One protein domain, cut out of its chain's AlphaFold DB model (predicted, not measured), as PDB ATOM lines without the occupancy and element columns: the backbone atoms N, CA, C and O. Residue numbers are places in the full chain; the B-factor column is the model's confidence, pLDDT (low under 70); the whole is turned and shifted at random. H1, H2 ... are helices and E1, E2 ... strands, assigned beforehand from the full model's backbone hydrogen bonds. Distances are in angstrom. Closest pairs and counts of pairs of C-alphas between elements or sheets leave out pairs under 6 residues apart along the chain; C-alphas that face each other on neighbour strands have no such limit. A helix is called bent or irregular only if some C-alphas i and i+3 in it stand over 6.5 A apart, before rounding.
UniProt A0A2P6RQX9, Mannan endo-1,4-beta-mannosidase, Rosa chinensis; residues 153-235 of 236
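What this domain is: This is residues 153 to 235 of the 236 residues of the protein "Mannan endo-1,4-beta-mannosidase" of Rosa chinensis (UniProt A0A2P6RQX9). Two helices, H1 and H2, lie side by side and run the same way, and a small parallel sheet of three strands sits beside their later halves, with H1 and H2 only grazing it. The chain goes strand, helix, strand, helix, strand, each helix joining two neighbour strands of the sheet. The printed part has 83 residues with two named helices and three named strands, in the order E1, H1, E2, H2, E3; the sheet's order is E1, E2, E3, all parallel, and the class of the domain is mixed, helices and strands. The whole is compact, with a radius of gyration of the C-alphas of 12.9 A, yet elongated in outline, spanning 44 by 26 by 21 A.

How they stand to each other: E1, residues 153 to 156, is an edge strand and the parallel neighbour of E2, residues 194 to 200, at 33 degrees; N 154 and O 196 are 2.9 A apart, within hydrogen-bond range. Between them comes H1, residues 169 to 185, which is on the sheet but only grazes it with residues 176 to 184. E1, H1 and E2 make a strand-helix-strand unit, two parallel neighbour strands with a helix between, and its crossover is right-handed. H2, residues 211 to 225, touches H1, the closest C-alphas being those of Ile 173 and Phe 217 at 5.6 A. Their lines stand at a shallow tilt of 10 degrees, the same way. H2 is also on the sheet and only grazes it, with residues 218 to 225. E3, residues 230 to 235, is the other edge strand and the parallel neighbour of E2 at 40 degrees; N 230 and O 195 are 3.0 A apart and N 197 and O 230 3.1 A, both within hydrogen-bond range. E2, H2 and E3 make a second such unit, also right-handed. E1 and E3 are apart. In H2 every O i to N i+4 pair is within hydrogen-bond range, in H1 11 of 13.

Where its parts are: E1 begins at C-alpha 153 (20.216, -46.939, -25.707) and is 9.9 A long. H1 begins at C-alpha 169 (3.176, -27.232, -25.569) and is 23.2 A long; it is neither bent nor irregular, but only just: C-alphas 177 and 180 are 6.3 A apart. E2 is 17.8 A long and H2 20.8 A. E3, 14.6 A long, ends at C-alpha 235 (23.318, -40.117, -38.245).

The domain as a whole: The C-alphas farthest apart, those of Asn 191 and Gly 208, are 44.0 A apart. The printed part has no cut. The link from E1 to H1, residues 157 to 168, is long, and that from H2 to E3 is tight. The mean pLDDT of the printed part is 81.6; residues 153, 190 to 193, 198 and 233 to 235 are under 70.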
ATOM      1  N   PRO A 153      20.802 -47.921 -24.810       64.62
ATOM      2  CA  PRO A 153      20.216 -46.939 -25.707       64.62
ATOM      3  C   PRO A 153      18.807 -46.587 -25.234       64.62
ATOM      4  O   PRO A 153      17.991 -47.458 -24.922       64.62
ATOM      5  N   ARG A 154      18.501 -45.292 -25.191       73.50
ATOM      6  CA  ARG A 154      17.151 -44.797 -24.917       73.50
ATOM      7  C   ARG A 154      16.592 -44.107 -26.148       73.50
ATOM      8  O   ARG A 154      17.212 -43.191 -26.690       73.50
ATOM      9  N   HIS A 155      15.404 -44.549 -26.552       71.19
ATOM     10  CA  HIS A 155      14.652 -43.967 -27.654       71.19
ATOM     11  C   HIS A 155      13.445 -43.217 -27.094       71.19
ATOM     12  O   HIS A 155      12.617 -43.782 -26.375       71.19
ATOM     13  N   TYR A 156      13.360 -41.925 -27.386       75.62
ATOM     14  CA  TYR A 156      12.359 -41.024 -26.839       75.62
ATOM     15  C   TYR A 156      11.617 -40.295 -27.955       75.62
ATOM     16  O   TYR A 156      11.954 -39.172 -28.336       75.62
ATOM     17  N   TYR A 157      10.531 -40.906 -28.418       75.94
ATOM     18  CA  TYR A 157       9.644 -40.317 -29.413       75.94
ATOM     19  C   TYR A 157       8.398 -39.723 -28.761       75.94
ATOM     20  O   TYR A 157       7.644 -40.415 -28.079       75.94
ATOM     21  N   SER A 158       8.193 -38.416 -28.940       75.62
ATOM     22  CA  SER A 158       6.915 -37.769 -28.604       75.62
ATOM     23  C   SER A 158       5.950 -37.763 -29.791       75.62
ATOM     24  O   SER A 158       4.749 -37.860 -29.593       75.62
ATOM     25  N   LEU A 159       6.469 -37.700 -31.020       75.56
ATOM     26  CA  LEU A 159       5.667 -37.593 -32.241       75.56
ATOM     27  C   LEU A 159       4.821 -38.838 -32.553       75.56
ATOM     28  O   LEU A 159       3.735 -38.704 -33.097       75.56
ATOM     29  N   TYR A 160       5.313 -40.034 -32.221       74.38
ATOM     30  CA  TYR A 160       4.711 -41.302 -32.659       74.38
ATOM     31  C   TYR A 160       3.797 -41.963 -31.618       74.38
ATOM     32  O   TYR A 160       3.390 -43.104 -31.802       74.38
ATOM     33  N   LEU A 161       3.508 -41.289 -30.499       75.44
ATOM     34  CA  LEU A 161       2.676 -41.847 -29.433       75.44
ATOM     35  C   LEU A 161       1.424 -40.993 -29.234       75.44
ATOM     36  O   LEU A 161       1.517 -39.854 -28.777       75.44
ATOM     37  N   ASP A 162       0.253 -41.591 -29.477       81.69
ATOM     38  CA  ASP A 162      -1.055 -40.913 -29.476       81.69
ATOM     39  C   ASP A 162      -1.351 -40.114 -28.206       81.69
ATOM     40  O   ASP A 162      -2.018 -39.080 -28.250       81.69
ATOM     41  N   LYS A 163      -0.806 -40.548 -27.062       82.62
ATOM     42  CA  LYS A 163      -0.959 -39.846 -25.782       82.62
ATOM     43  C   LYS A 163      -0.506 -38.381 -25.835       82.62
ATOM     44  O   LYS A 163      -1.015 -37.574 -25.064       82.62
ATOM     45  N   PHE A 164       0.435 -38.036 -26.717       84.56
ATOM     46  CA  PHE A 164       0.952 -36.672 -26.850       84.56
ATOM     47  C   PHE A 164       0.118 -35.791 -27.785       84.56
ATOM     48  O   PHE A 164       0.256 -34.571 -27.722       84.56
ATOM     49  N   ASN A 165      -0.786 -36.364 -28.588       83.69
ATOM     50  CA  ASN A 165      -1.638 -35.598 -29.508       83.69
ATOM     51  C   ASN A 165      -2.596 -34.662 -28.751       83.69
ATOM     52  O   ASN A 165      -2.966 -33.607 -29.255       83.69
ATOM     53  N   GLY A 166      -2.982 -35.034 -27.526       84.12
ATOM     54  CA  GLY A 166      -3.828 -34.217 -26.652       84.12
ATOM     55  C   GLY A 166      -3.066 -33.247 -25.742       84.12
ATOM     56  O   GLY A 166      -3.692 -32.550 -24.947       84.12
ATOM     57  N   PHE A 167      -1.731 -33.223 -25.789       89.06
ATOM     58  CA  PHE A 167      -0.934 -32.393 -24.886       89.06
ATOM     59  C   PHE A 167      -0.725 -30.992 -25.468       89.06
ATOM     60  O   PHE A 167      -0.348 -30.823 -26.625       89.06
ATOM     61  N   SER A 168      -0.855 -29.976 -24.619       91.31
ATOM     62  CA  SER A 168      -0.346 -28.635 -24.912       91.31
ATOM     63  C   SER A 168       1.186 -28.613 -24.992       91.31
ATOM     64  O   SER A 168       1.877 -29.513 -24.497       91.31
ATOM     65  N   VAL A 169       1.731 -27.527 -25.551       89.88
ATOM     66  CA  VAL A 169       3.176 -27.232 -25.569       89.88
ATOM     67  C   VAL A 169       3.782 -27.388 -24.169       89.88
ATOM     68  O   VAL A 169       4.766 -28.104 -23.985       89.88
ATOM     69  N   GLN A 170       3.165 -26.776 -23.152       93.56
ATOM     70  CA  GLN A 170       3.698 -26.811 -21.789       93.56
ATOM     71  C   GLN A 170       3.597 -28.202 -21.156       93.56
ATOM     72  O   GLN A 170       4.509 -28.608 -20.442       93.56
ATOM     73  N   GLN A 171       2.531 -28.960 -21.426       92.81
ATOM     74  CA  GLN A 171       2.415 -30.337 -20.936       92.81
ATOM     75  C   GLN A 171       3.489 -31.243 -21.539       92.81
ATOM     76  O   GLN A 171       4.087 -32.035 -20.812       92.81
ATOM     77  N   ASN A 172       3.788 -31.094 -22.831       91.38
ATOM     78  CA  ASN A 172       4.887 -31.823 -23.455       91.38
ATOM     79  C   ASN A 172       6.242 -31.443 -22.841       91.38
ATOM     80  O   ASN A 172       7.008 -32.333 -22.488       91.38
ATOM     81  N   ILE A 173       6.523 -30.149 -22.647       92.62
ATOM     82  CA  ILE A 173       7.758 -29.684 -21.986       92.62
ATOM     83  C   ILE A 173       7.864 -30.248 -20.561       92.62
ATOM     84  O   ILE A 173       8.899 -30.796 -20.182       92.62
ATOM     85  N   ASN A 174       6.783 -30.181 -19.781       95.31
ATOM     86  CA  ASN A 174       6.742 -30.725 -18.424       95.31
ATOM     87  C   ASN A 174       6.971 -32.241 -18.416       95.31
ATOM     88  O   ASN A 174       7.630 -32.757 -17.519       95.31
ATOM     89  N   PHE A 175       6.465 -32.965 -19.418       93.12
ATOM     90  CA  PHE A 175       6.701 -34.400 -19.548       93.12
ATOM     91  C   PHE A 175       8.190 -34.726 -19.740       93.12
ATOM     92  O   PHE A 175       8.670 -35.713 -19.181       93.12
ATOM     93  N   ILE A 176       8.930 -33.896 -20.487       92.38
ATOM     94  CA  ILE A 176      10.384 -34.050 -20.640       92.38
ATOM     95  C   ILE A 176      11.084 -33.882 -19.289       92.38
ATOM     96  O   ILE A 176      11.794 -34.788 -18.859       92.38
ATOM     97  N   TYR A 177      10.843 -32.766 -18.597       95.62
ATOM     98  CA  TYR A 177      11.507 -32.478 -17.321       95.62
ATOM     99  C   TYR A 177      11.167 -33.474 -16.216       95.62
ATOM    100  O   TYR A 177      12.050 -33.855 -15.450       95.62
ATOM    101  N   ASN A 178       9.907 -33.900 -16.149       94.50
ATOM    102  CA  ASN A 178       9.419 -34.736 -15.062       94.50
ATOM    103  C   ASN A 178       9.589 -36.217 -15.392       94.50
ATOM    104  O   ASN A 178      10.432 -36.889 -14.805       94.50
ATOM    105  N   GLN A 179       8.808 -36.730 -16.347       92.06
ATOM    106  CA  GLN A 179       8.755 -38.168 -16.598       92.06
ATOM    107  C   GLN A 179      10.052 -38.665 -17.233       92.06
ATOM    108  O   GLN A 179      10.699 -39.540 -16.670       92.06
ATOM    109  N   ARG A 180      10.476 -38.080 -18.364       89.75
ATOM    110  CA  ARG A 180      11.718 -38.527 -19.024       89.75
ATOM    111  C   ARG A 180      12.949 -38.232 -18.175       89.75
ATOM    112  O   ARG A 180      13.871 -39.039 -18.162       89.75
ATOM    113  N   GLY A 181      12.942 -37.119 -17.442       88.88
ATOM    114  CA  GLY A 181      13.964 -36.813 -16.446       88.88
ATOM    115  C   GLY A 181      14.086 -37.914 -15.398       88.88
ATOM    116  O   GLY A 181      15.180 -38.434 -15.201       88.88
ATOM    117  N   SER A 182      12.971 -38.326 -14.790       88.50
ATOM    118  CA  SER A 182      12.968 -39.408 -13.801       88.50
ATOM    119  C   SER A 182      13.375 -40.754 -14.403       88.50
ATOM    120  O   SER A 182      14.183 -41.465 -13.808       88.50
ATOM    121  N   ASP A 183      12.855 -41.100 -15.585       86.44
ATOM    122  CA  ASP A 183      13.166 -42.360 -16.274       86.44
ATOM    123  C   ASP A 183      14.655 -42.465 -16.626       86.44
ATOM    124  O   ASP A 183      15.222 -43.559 -16.647       86.44
ATOM    125  N   LEU A 184      15.280 -41.329 -16.952       85.62
ATOM    126  CA  LEU A 184      16.700 -41.249 -17.256       85.62
ATOM    127  C   LEU A 184      17.541 -41.298 -15.974       85.62
ATOM    128  O   LEU A 184      18.504 -42.055 -15.909       85.62
ATOM    129  N   THR A 185      17.159 -40.563 -14.927       85.50
ATOM    130  CA  THR A 185      17.846 -40.621 -13.628       85.50
ATOM    131  C   THR A 185      17.839 -42.030 -13.038       85.50
ATOM    132  O   THR A 185      18.850 -42.450 -12.488       85.50
ATOM    133  N   ALA A 186      16.758 -42.794 -13.204       83.38
ATOM    134  CA  ALA A 186      16.672 -44.169 -12.709       83.38
ATOM    135  C   ALA A 186      17.712 -45.124 -13.329       83.38
ATOM    136  O   ALA A 186      18.037 -46.147 -12.728       83.38
ATOM    137  N   VAL A 187      18.227 -44.809 -14.524       78.19
ATOM    138  CA  VAL A 187      19.219 -45.642 -15.225       78.19
ATOM    139  C   VAL A 187      20.642 -45.085 -15.148       78.19
ATOM    140  O   VAL A 187      21.593 -45.825 -15.389       78.19
ATOM    141  N   ILE A 188      20.813 -43.811 -14.777       79.25
ATOM    142  CA  ILE A 188      22.125 -43.209 -14.512       79.25
ATOM    143  C   ILE A 188      22.543 -43.574 -13.081       79.25
ATOM    144  O   ILE A 188      22.240 -42.866 -12.124       79.25
ATOM    145  N   ASN A 189      23.260 -44.686 -12.933       71.62
ATOM    146  CA  ASN A 189      23.894 -45.076 -11.672       71.62
ATOM    147  C   ASN A 189      25.403 -44.803 -11.740       71.62
ATOM    148  O   ASN A 189      26.026 -45.076 -12.760       71.62
ATOM    149  N   PHE A 190      26.010 -44.328 -10.644       55.19
ATOM    150  CA  PHE A 190      27.446 -43.982 -10.580       55.19
ATOM    151  C   PHE A 190      28.381 -45.155 -10.952       55.19
ATOM    152  O   PHE A 190      29.465 -44.929 -11.474       55.19
ATOM    153  N   ASN A 191      27.920 -46.399 -10.757       64.06
ATOM    154  CA  ASN A 191      28.597 -47.638 -11.171       64.06
ATOM    155  C   ASN A 191      27.767 -48.459 -12.186       64.06
ATOM    156  O   ASN A 191      27.955 -49.668 -12.313       64.06
ATOM    157  N   GLY A 192      26.781 -47.833 -12.833       64.06
ATOM    158  CA  GLY A 192      25.924 -48.465 -13.835       64.06
ATOM    159  C   GLY A 192      26.556 -48.492 -15.231       64.06
ATOM    160  O   GLY A 192      27.625 -47.917 -15.440       64.06
ATOM    161  N   PRO A 193      25.899 -49.147 -16.205       67.69
ATOM    162  CA  PRO A 193      26.334 -49.102 -17.599       67.69
ATOM    163  C   PRO A 193      26.315 -47.663 -18.133       67.69
ATOM    164  O   PRO A 193      25.527 -46.828 -17.680       67.69
ATOM    165  N   LEU A 194      27.150 -47.380 -19.139       74.38
ATOM    166  CA  LEU A 194      27.111 -46.092 -19.832       74.38
ATOM    167  C   LEU A 194      25.728 -45.901 -20.474       74.38
ATOM    168  O   LEU A 194      25.171 -46.815 -21.093       74.38
ATOM    169  N   THR A 195      25.171 -44.702 -20.325       77.25
ATOM    170  CA  THR A 195      23.846 -44.362 -20.860       77.25
ATOM    171  C   THR A 195      23.989 -43.524 -22.118       77.25
ATOM    172  O   THR A 195      24.758 -42.563 -22.152       77.25
ATOM    173  N   PHE A 196      23.230 -43.881 -23.154       79.62
ATOM    174  CA  PHE A 196      23.209 -43.137 -24.405       79.62
ATOM    175  C   PHE A 196      21.778 -42.800 -24.808       79.62
ATOM    176  O   PHE A 196      20.934 -43.683 -24.974       79.62
ATOM    177  N   VAL A 197      21.509 -41.509 -24.993       81.50
ATOM    178  CA  VAL A 197      20.261 -41.034 -25.595       81.50
ATOM    179  C   VAL A 197      20.560 -40.664 -27.044       81.50
ATOM    180  O   VAL A 197      21.242 -39.674 -27.299       81.50
ATOM    181  N   GLY A 198      20.085 -41.498 -27.973       69.88
ATOM    182  CA  GLY A 198      20.498 -41.446 -29.382       69.88
ATOM    183  C   GLY A 198      19.385 -41.406 -30.415       69.88
ATOM    184  O   GLY A 198      19.654 -41.134 -31.579       69.88
ATOM    185  N   GLU A 199      18.145 -41.680 -30.011       74.06
ATOM    186  CA  GLU A 199      16.984 -41.616 -30.897       74.06
ATOM    187  C   GLU A 199      15.920 -40.735 -30.256       74.06
ATOM    188  O   GLU A 199      15.225 -41.126 -29.318       74.06
ATOM    189  N   TRP A 200      15.823 -39.502 -30.729       78.88
ATOM    190  CA  TRP A 200      14.825 -38.538 -30.299       78.88
ATOM    191  C   TRP A 200      14.680 -37.474 -31.380       78.88
ATOM    192  O   TRP A 200      15.573 -37.258 -32.194       78.88
ATOM    193  N   ILE A 201      13.529 -36.816 -31.396       78.88
ATOM    194  CA  ILE A 201      13.237 -35.728 -32.324       78.88
ATOM    195  C   ILE A 201      12.548 -34.610 -31.547       78.88
ATOM    196  O   ILE A 201      11.747 -34.874 -30.643       78.88
ATOM    197  N   ALA A 202      12.822 -33.360 -31.915       77.56
ATOM    198  CA  ALA A 202      12.091 -32.194 -31.412       77.56
ATOM    199  C   ALA A 202      10.711 -32.019 -32.086       77.56
ATOM    200  O   ALA A 202      10.114 -30.949 -32.024       77.56
ATOM    201  N   GLY A 203      10.204 -33.065 -32.746       73.94
ATOM    202  CA  GLY A 203       8.910 -33.090 -33.418       73.94
ATOM    203  C   GLY A 203       7.783 -33.541 -32.488       73.94
ATOM    204  O   GLY A 203       7.954 -34.440 -31.658       73.94
ATOM    205  N   TRP A 204       6.612 -32.940 -32.666       72.31
ATOM    206  CA  TRP A 204       5.365 -33.317 -31.998       72.31
ATOM    207  C   TRP A 204       4.154 -32.974 -32.877       72.31
ATOM    208  O   TRP A 204       4.238 -32.119 -33.756       72.31
ATOM    209  N   ALA A 205       3.022 -33.639 -32.656       71.38
ATOM    210  CA  ALA A 205       1.814 -33.491 -33.472       71.38
ATOM    211  C   ALA A 205       0.934 -32.290 -33.049       71.38
ATOM    212  O   ALA A 205      -0.292 -32.387 -33.028       71.38
ATOM    213  N   ILE A 206       1.543 -31.159 -32.672       78.44
ATOM    214  CA  ILE A 206       0.810 -29.949 -32.267       78.44
ATOM    215  C   ILE A 206       0.639 -29.021 -33.470       78.44
ATOM    216  O   ILE A 206       1.602 -28.428 -33.962       78.44
ATOM    217  N   ASN A 207      -0.608 -28.830 -33.900       79.62
ATOM    218  CA  ASN A 207      -0.945 -27.862 -34.940       79.62
ATOM    219  C   ASN A 207      -0.843 -26.423 -34.412       79.62
ATOM    220  O   ASN A 207      -1.378 -26.102 -33.354       79.62
ATOM    221  N   GLY A 208      -0.185 -25.544 -35.175       80.50
ATOM    222  CA  GLY A 208      -0.091 -24.110 -34.868       80.50
ATOM    223  C   GLY A 208       0.979 -23.711 -33.841       80.50
ATOM    224  O   GLY A 208       1.005 -22.552 -33.434       80.50
ATOM    225  N   ALA A 209       1.862 -24.627 -33.427       85.50
ATOM    226  CA  ALA A 209       2.986 -24.301 -32.546       85.50
ATOM    227  C   ALA A 209       3.975 -23.333 -33.221       85.50
ATOM    228  O   ALA A 209       4.303 -23.480 -34.402       85.50
ATOM    229  N   SER A 210       4.475 -22.353 -32.463       90.31
ATOM    230  CA  SER A 210       5.453 -21.387 -32.971       90.31
ATOM    231  C   SER A 210       6.863 -21.983 -33.018       90.31
ATOM    232  O   SER A 210       7.178 -22.928 -32.296       90.31
ATOM    233  N   MET A 211       7.765 -21.383 -33.802       86.88
ATOM    234  CA  MET A 211       9.190 -21.751 -33.781       86.88
ATOM    235  C   MET A 211       9.796 -21.637 -32.369       86.88
ATOM    236  O   MET A 211      10.613 -22.466 -31.975       86.88
ATOM    237  N   GLN A 212       9.357 -20.654 -31.576       89.88
ATOM    238  CA  GLN A 212       9.798 -20.502 -30.187       89.88
ATOM    239  C   GLN A 212       9.351 -21.681 -29.313       89.88
ATOM    240  O   GLN A 212      10.093 -22.104 -28.431       89.88
ATOM    241  N   ASP A 213       8.176 -22.259 -29.565       90.38
ATOM    242  CA  ASP A 213       7.708 -23.438 -28.831       90.38
ATOM    243  C   ASP A 213       8.554 -24.673 -29.150       90.38
ATOM    244  O   ASP A 213       8.942 -25.399 -28.232       90.38
ATOM    245  N   TYR A 214       8.920 -24.865 -30.422       86.56
ATOM    246  CA  TYR A 214       9.862 -25.911 -30.832       86.56
ATOM    247  C   TYR A 214      11.236 -25.729 -30.180       86.56
ATOM    248  O   TYR A 214      11.799 -26.690 -29.661       86.56
ATOM    249  N   GLN A 215      11.754 -24.499 -30.127       87.94
ATOM    250  CA  GLN A 215      13.024 -24.197 -29.457       87.94
ATOM    251  C   GLN A 215      12.967 -24.484 -27.954       87.94
ATOM    252  O   GLN A 215      13.888 -25.086 -27.405       87.94
ATOM    253  N   ARG A 216      11.877 -24.105 -27.277       93.50
ATOM    254  CA  ARG A 216      11.673 -24.389 -25.846       93.50
ATOM    255  C   ARG A 216      11.602 -25.890 -25.573       93.50
ATOM    256  O   ARG A 216      12.147 -26.354 -24.573       93.50
ATOM    257  N   PHE A 217      10.957 -26.646 -26.456       89.75
ATOM    258  CA  PHE A 217      10.889 -28.099 -26.354       89.75
ATOM    259  C   PHE A 217      12.238 -28.771 -26.592       89.75
ATOM    260  O   PHE A 217      12.666 -29.575 -25.766       89.75
ATOM    261  N   ALA A 218      12.937 -28.390 -27.663       86.38
ATOM    262  CA  ALA A 218      14.281 -28.872 -27.957       86.38
ATOM    263  C   ALA A 218      15.244 -28.554 -26.805       86.38
ATOM    264  O   ALA A 218      16.008 -29.414 -26.379       86.38
ATOM    265  N   LYS A 219      15.148 -27.354 -26.218       88.69
ATOM    266  CA  LYS A 219      15.939 -26.974 -25.044       88.69
ATOM    267  C   LYS A 219      15.665 -27.884 -23.846       88.69
ATOM    268  O   LYS A 219      16.611 -28.366 -23.236       88.69
ATOM    269  N   ALA A 220      14.399 -28.182 -23.551       91.50
ATOM    270  CA  ALA A 220      14.053 -29.123 -22.485       91.50
ATOM    271  C   ALA A 220      14.625 -30.529 -22.739       91.50
ATOM    272  O   ALA A 220      15.087 -31.183 -21.805       91.50
ATOM    273  N   GLN A 221      14.620 -30.990 -23.994       88.06
ATOM    274  CA  GLN A 221      15.243 -32.258 -24.379       88.06
ATOM    275  C   GLN A 221      16.756 -32.225 -24.158       88.06
ATOM    276  O   GLN A 221      17.270 -33.125 -23.507       88.06
ATOM    277  N   LEU A 222      17.453 -31.175 -24.603       86.44
ATOM    278  CA  LEU A 222      18.894 -31.011 -24.380       86.44
ATOM    279  C   LEU A 222      19.248 -30.986 -22.882       86.44
ATOM    280  O   LEU A 222      20.165 -31.683 -22.456       86.44
ATOM    281  N   ASP A 223      18.481 -30.256 -22.066       89.56
ATOM    282  CA  ASP A 223      18.719 -30.122 -20.618       89.56
ATOM    283  C   ASP A 223      18.499 -31.430 -19.840       89.56
ATOM    284  O   ASP A 223      19.095 -31.658 -18.780       89.56
ATOM    285  N   VAL A 224      17.604 -32.292 -20.327       89.56
ATOM    286  CA  VAL A 224      17.313 -33.581 -19.695       89.56
ATOM    287  C   VAL A 224      18.205 -34.680 -20.250       89.56
ATOM    288  O   VAL A 224      18.840 -35.389 -19.476       89.56
ATOM    289  N   TYR A 225      18.277 -34.832 -21.569       88.44
ATOM    290  CA  TYR A 225      19.023 -35.909 -22.217       88.44
ATOM    291  C   TYR A 225      20.532 -35.719 -22.112       88.44
ATOM    292  O   TYR A 225      21.247 -36.710 -22.010       88.44
ATOM    293  N   GLY A 226      21.008 -34.473 -22.017       83.81
ATOM    294  CA  GLY A 226      22.415 -34.158 -21.766       83.81
ATOM    295  C   GLY A 226      22.925 -34.629 -20.401       83.81
ATOM    296  O   GLY A 226      24.124 -34.595 -20.158       83.81
ATOM    297  N   ARG A 227      22.039 -35.104 -19.513       87.69
ATOM    298  CA  ARG A 227      22.422 -35.752 -18.247       87.69
ATOM    299  C   ARG A 227      22.951 -37.174 -18.446       87.69
ATOM    300  O   ARG A 227      23.574 -37.708 -17.534       87.69
ATOM    301  N   ALA A 228      22.654 -37.805 -19.585       82.81
ATOM    302  CA  ALA A 228      23.201 -39.111 -19.933       82.81
ATOM    303  C   ALA A 228      24.723 -39.036 -20.093       82.81
ATOM    304  O   ALA A 228      25.281 -37.963 -20.313       82.81
ATOM    305  N   THR A 229      25.397 -40.188 -20.032       77.25
ATOM    306  CA  THR A 229      26.842 -40.238 -20.289       77.25
ATOM    307  C   THR A 229      27.153 -39.649 -21.663       77.25
ATOM    308  O   THR A 229      28.048 -38.815 -21.777       77.25
ATOM    309  N   TRP A 230      26.379 -40.046 -22.677       76.06
ATOM    310  CA  TRP A 230      26.464 -39.529 -24.039       76.06
ATOM    311  C   TRP A 230      25.085 -39.113 -24.552       76.06
ATOM    312  O   TRP A 230      24.091 -39.826 -24.376       76.06
ATOM    313  N   MET A 231      25.046 -37.975 -25.240       77.44
ATOM    314  CA  MET A 231      23.867 -37.473 -25.935       77.44
ATOM    315  C   MET A 231      24.231 -37.201 -27.388       77.44
ATOM    316  O   MET A 231      25.165 -36.453 -27.690       77.44
ATOM    317  N   GLY A 232      23.459 -37.803 -28.282       71.94
ATOM    318  CA  GLY A 232      23.654 -37.666 -29.711       71.94
ATOM    319  C   GLY A 232      22.356 -37.780 -30.476       71.94
ATOM    320  O   GLY A 232      21.280 -37.966 -29.904       71.94
ATOM    321  N   ILE A 233      22.486 -37.686 -31.788       67.81
ATOM    322  CA  ILE A 233      21.424 -38.034 -32.721       67.81
ATOM    323  C   ILE A 233      21.869 -39.204 -33.588       67.81
ATOM    324  O   ILE A 233      23.055 -39.548 -33.669       67.81
ATOM    325  N   LEU A 234      20.873 -39.824 -34.199       61.78
ATOM    326  CA  LEU A 234      21.044 -40.807 -35.243       61.78
ATOM    327  C   LEU A 234      21.590 -40.117 -36.495       61.78
ATOM    328  O   LEU A 234      21.030 -39.115 -36.936       61.78
ATOM    329  N   VAL A 235      22.669 -40.653 -37.051       57.56
ATOM    330  CA  VAL A 235      23.318 -40.117 -38.245       57.56
ATOM    331  C   VAL A 235      23.545 -41.280 -39.207       57.56
ATOM    332  O   VAL A 235      24.449 -42.074 -38.957       57.56
TER     333      VAL A 235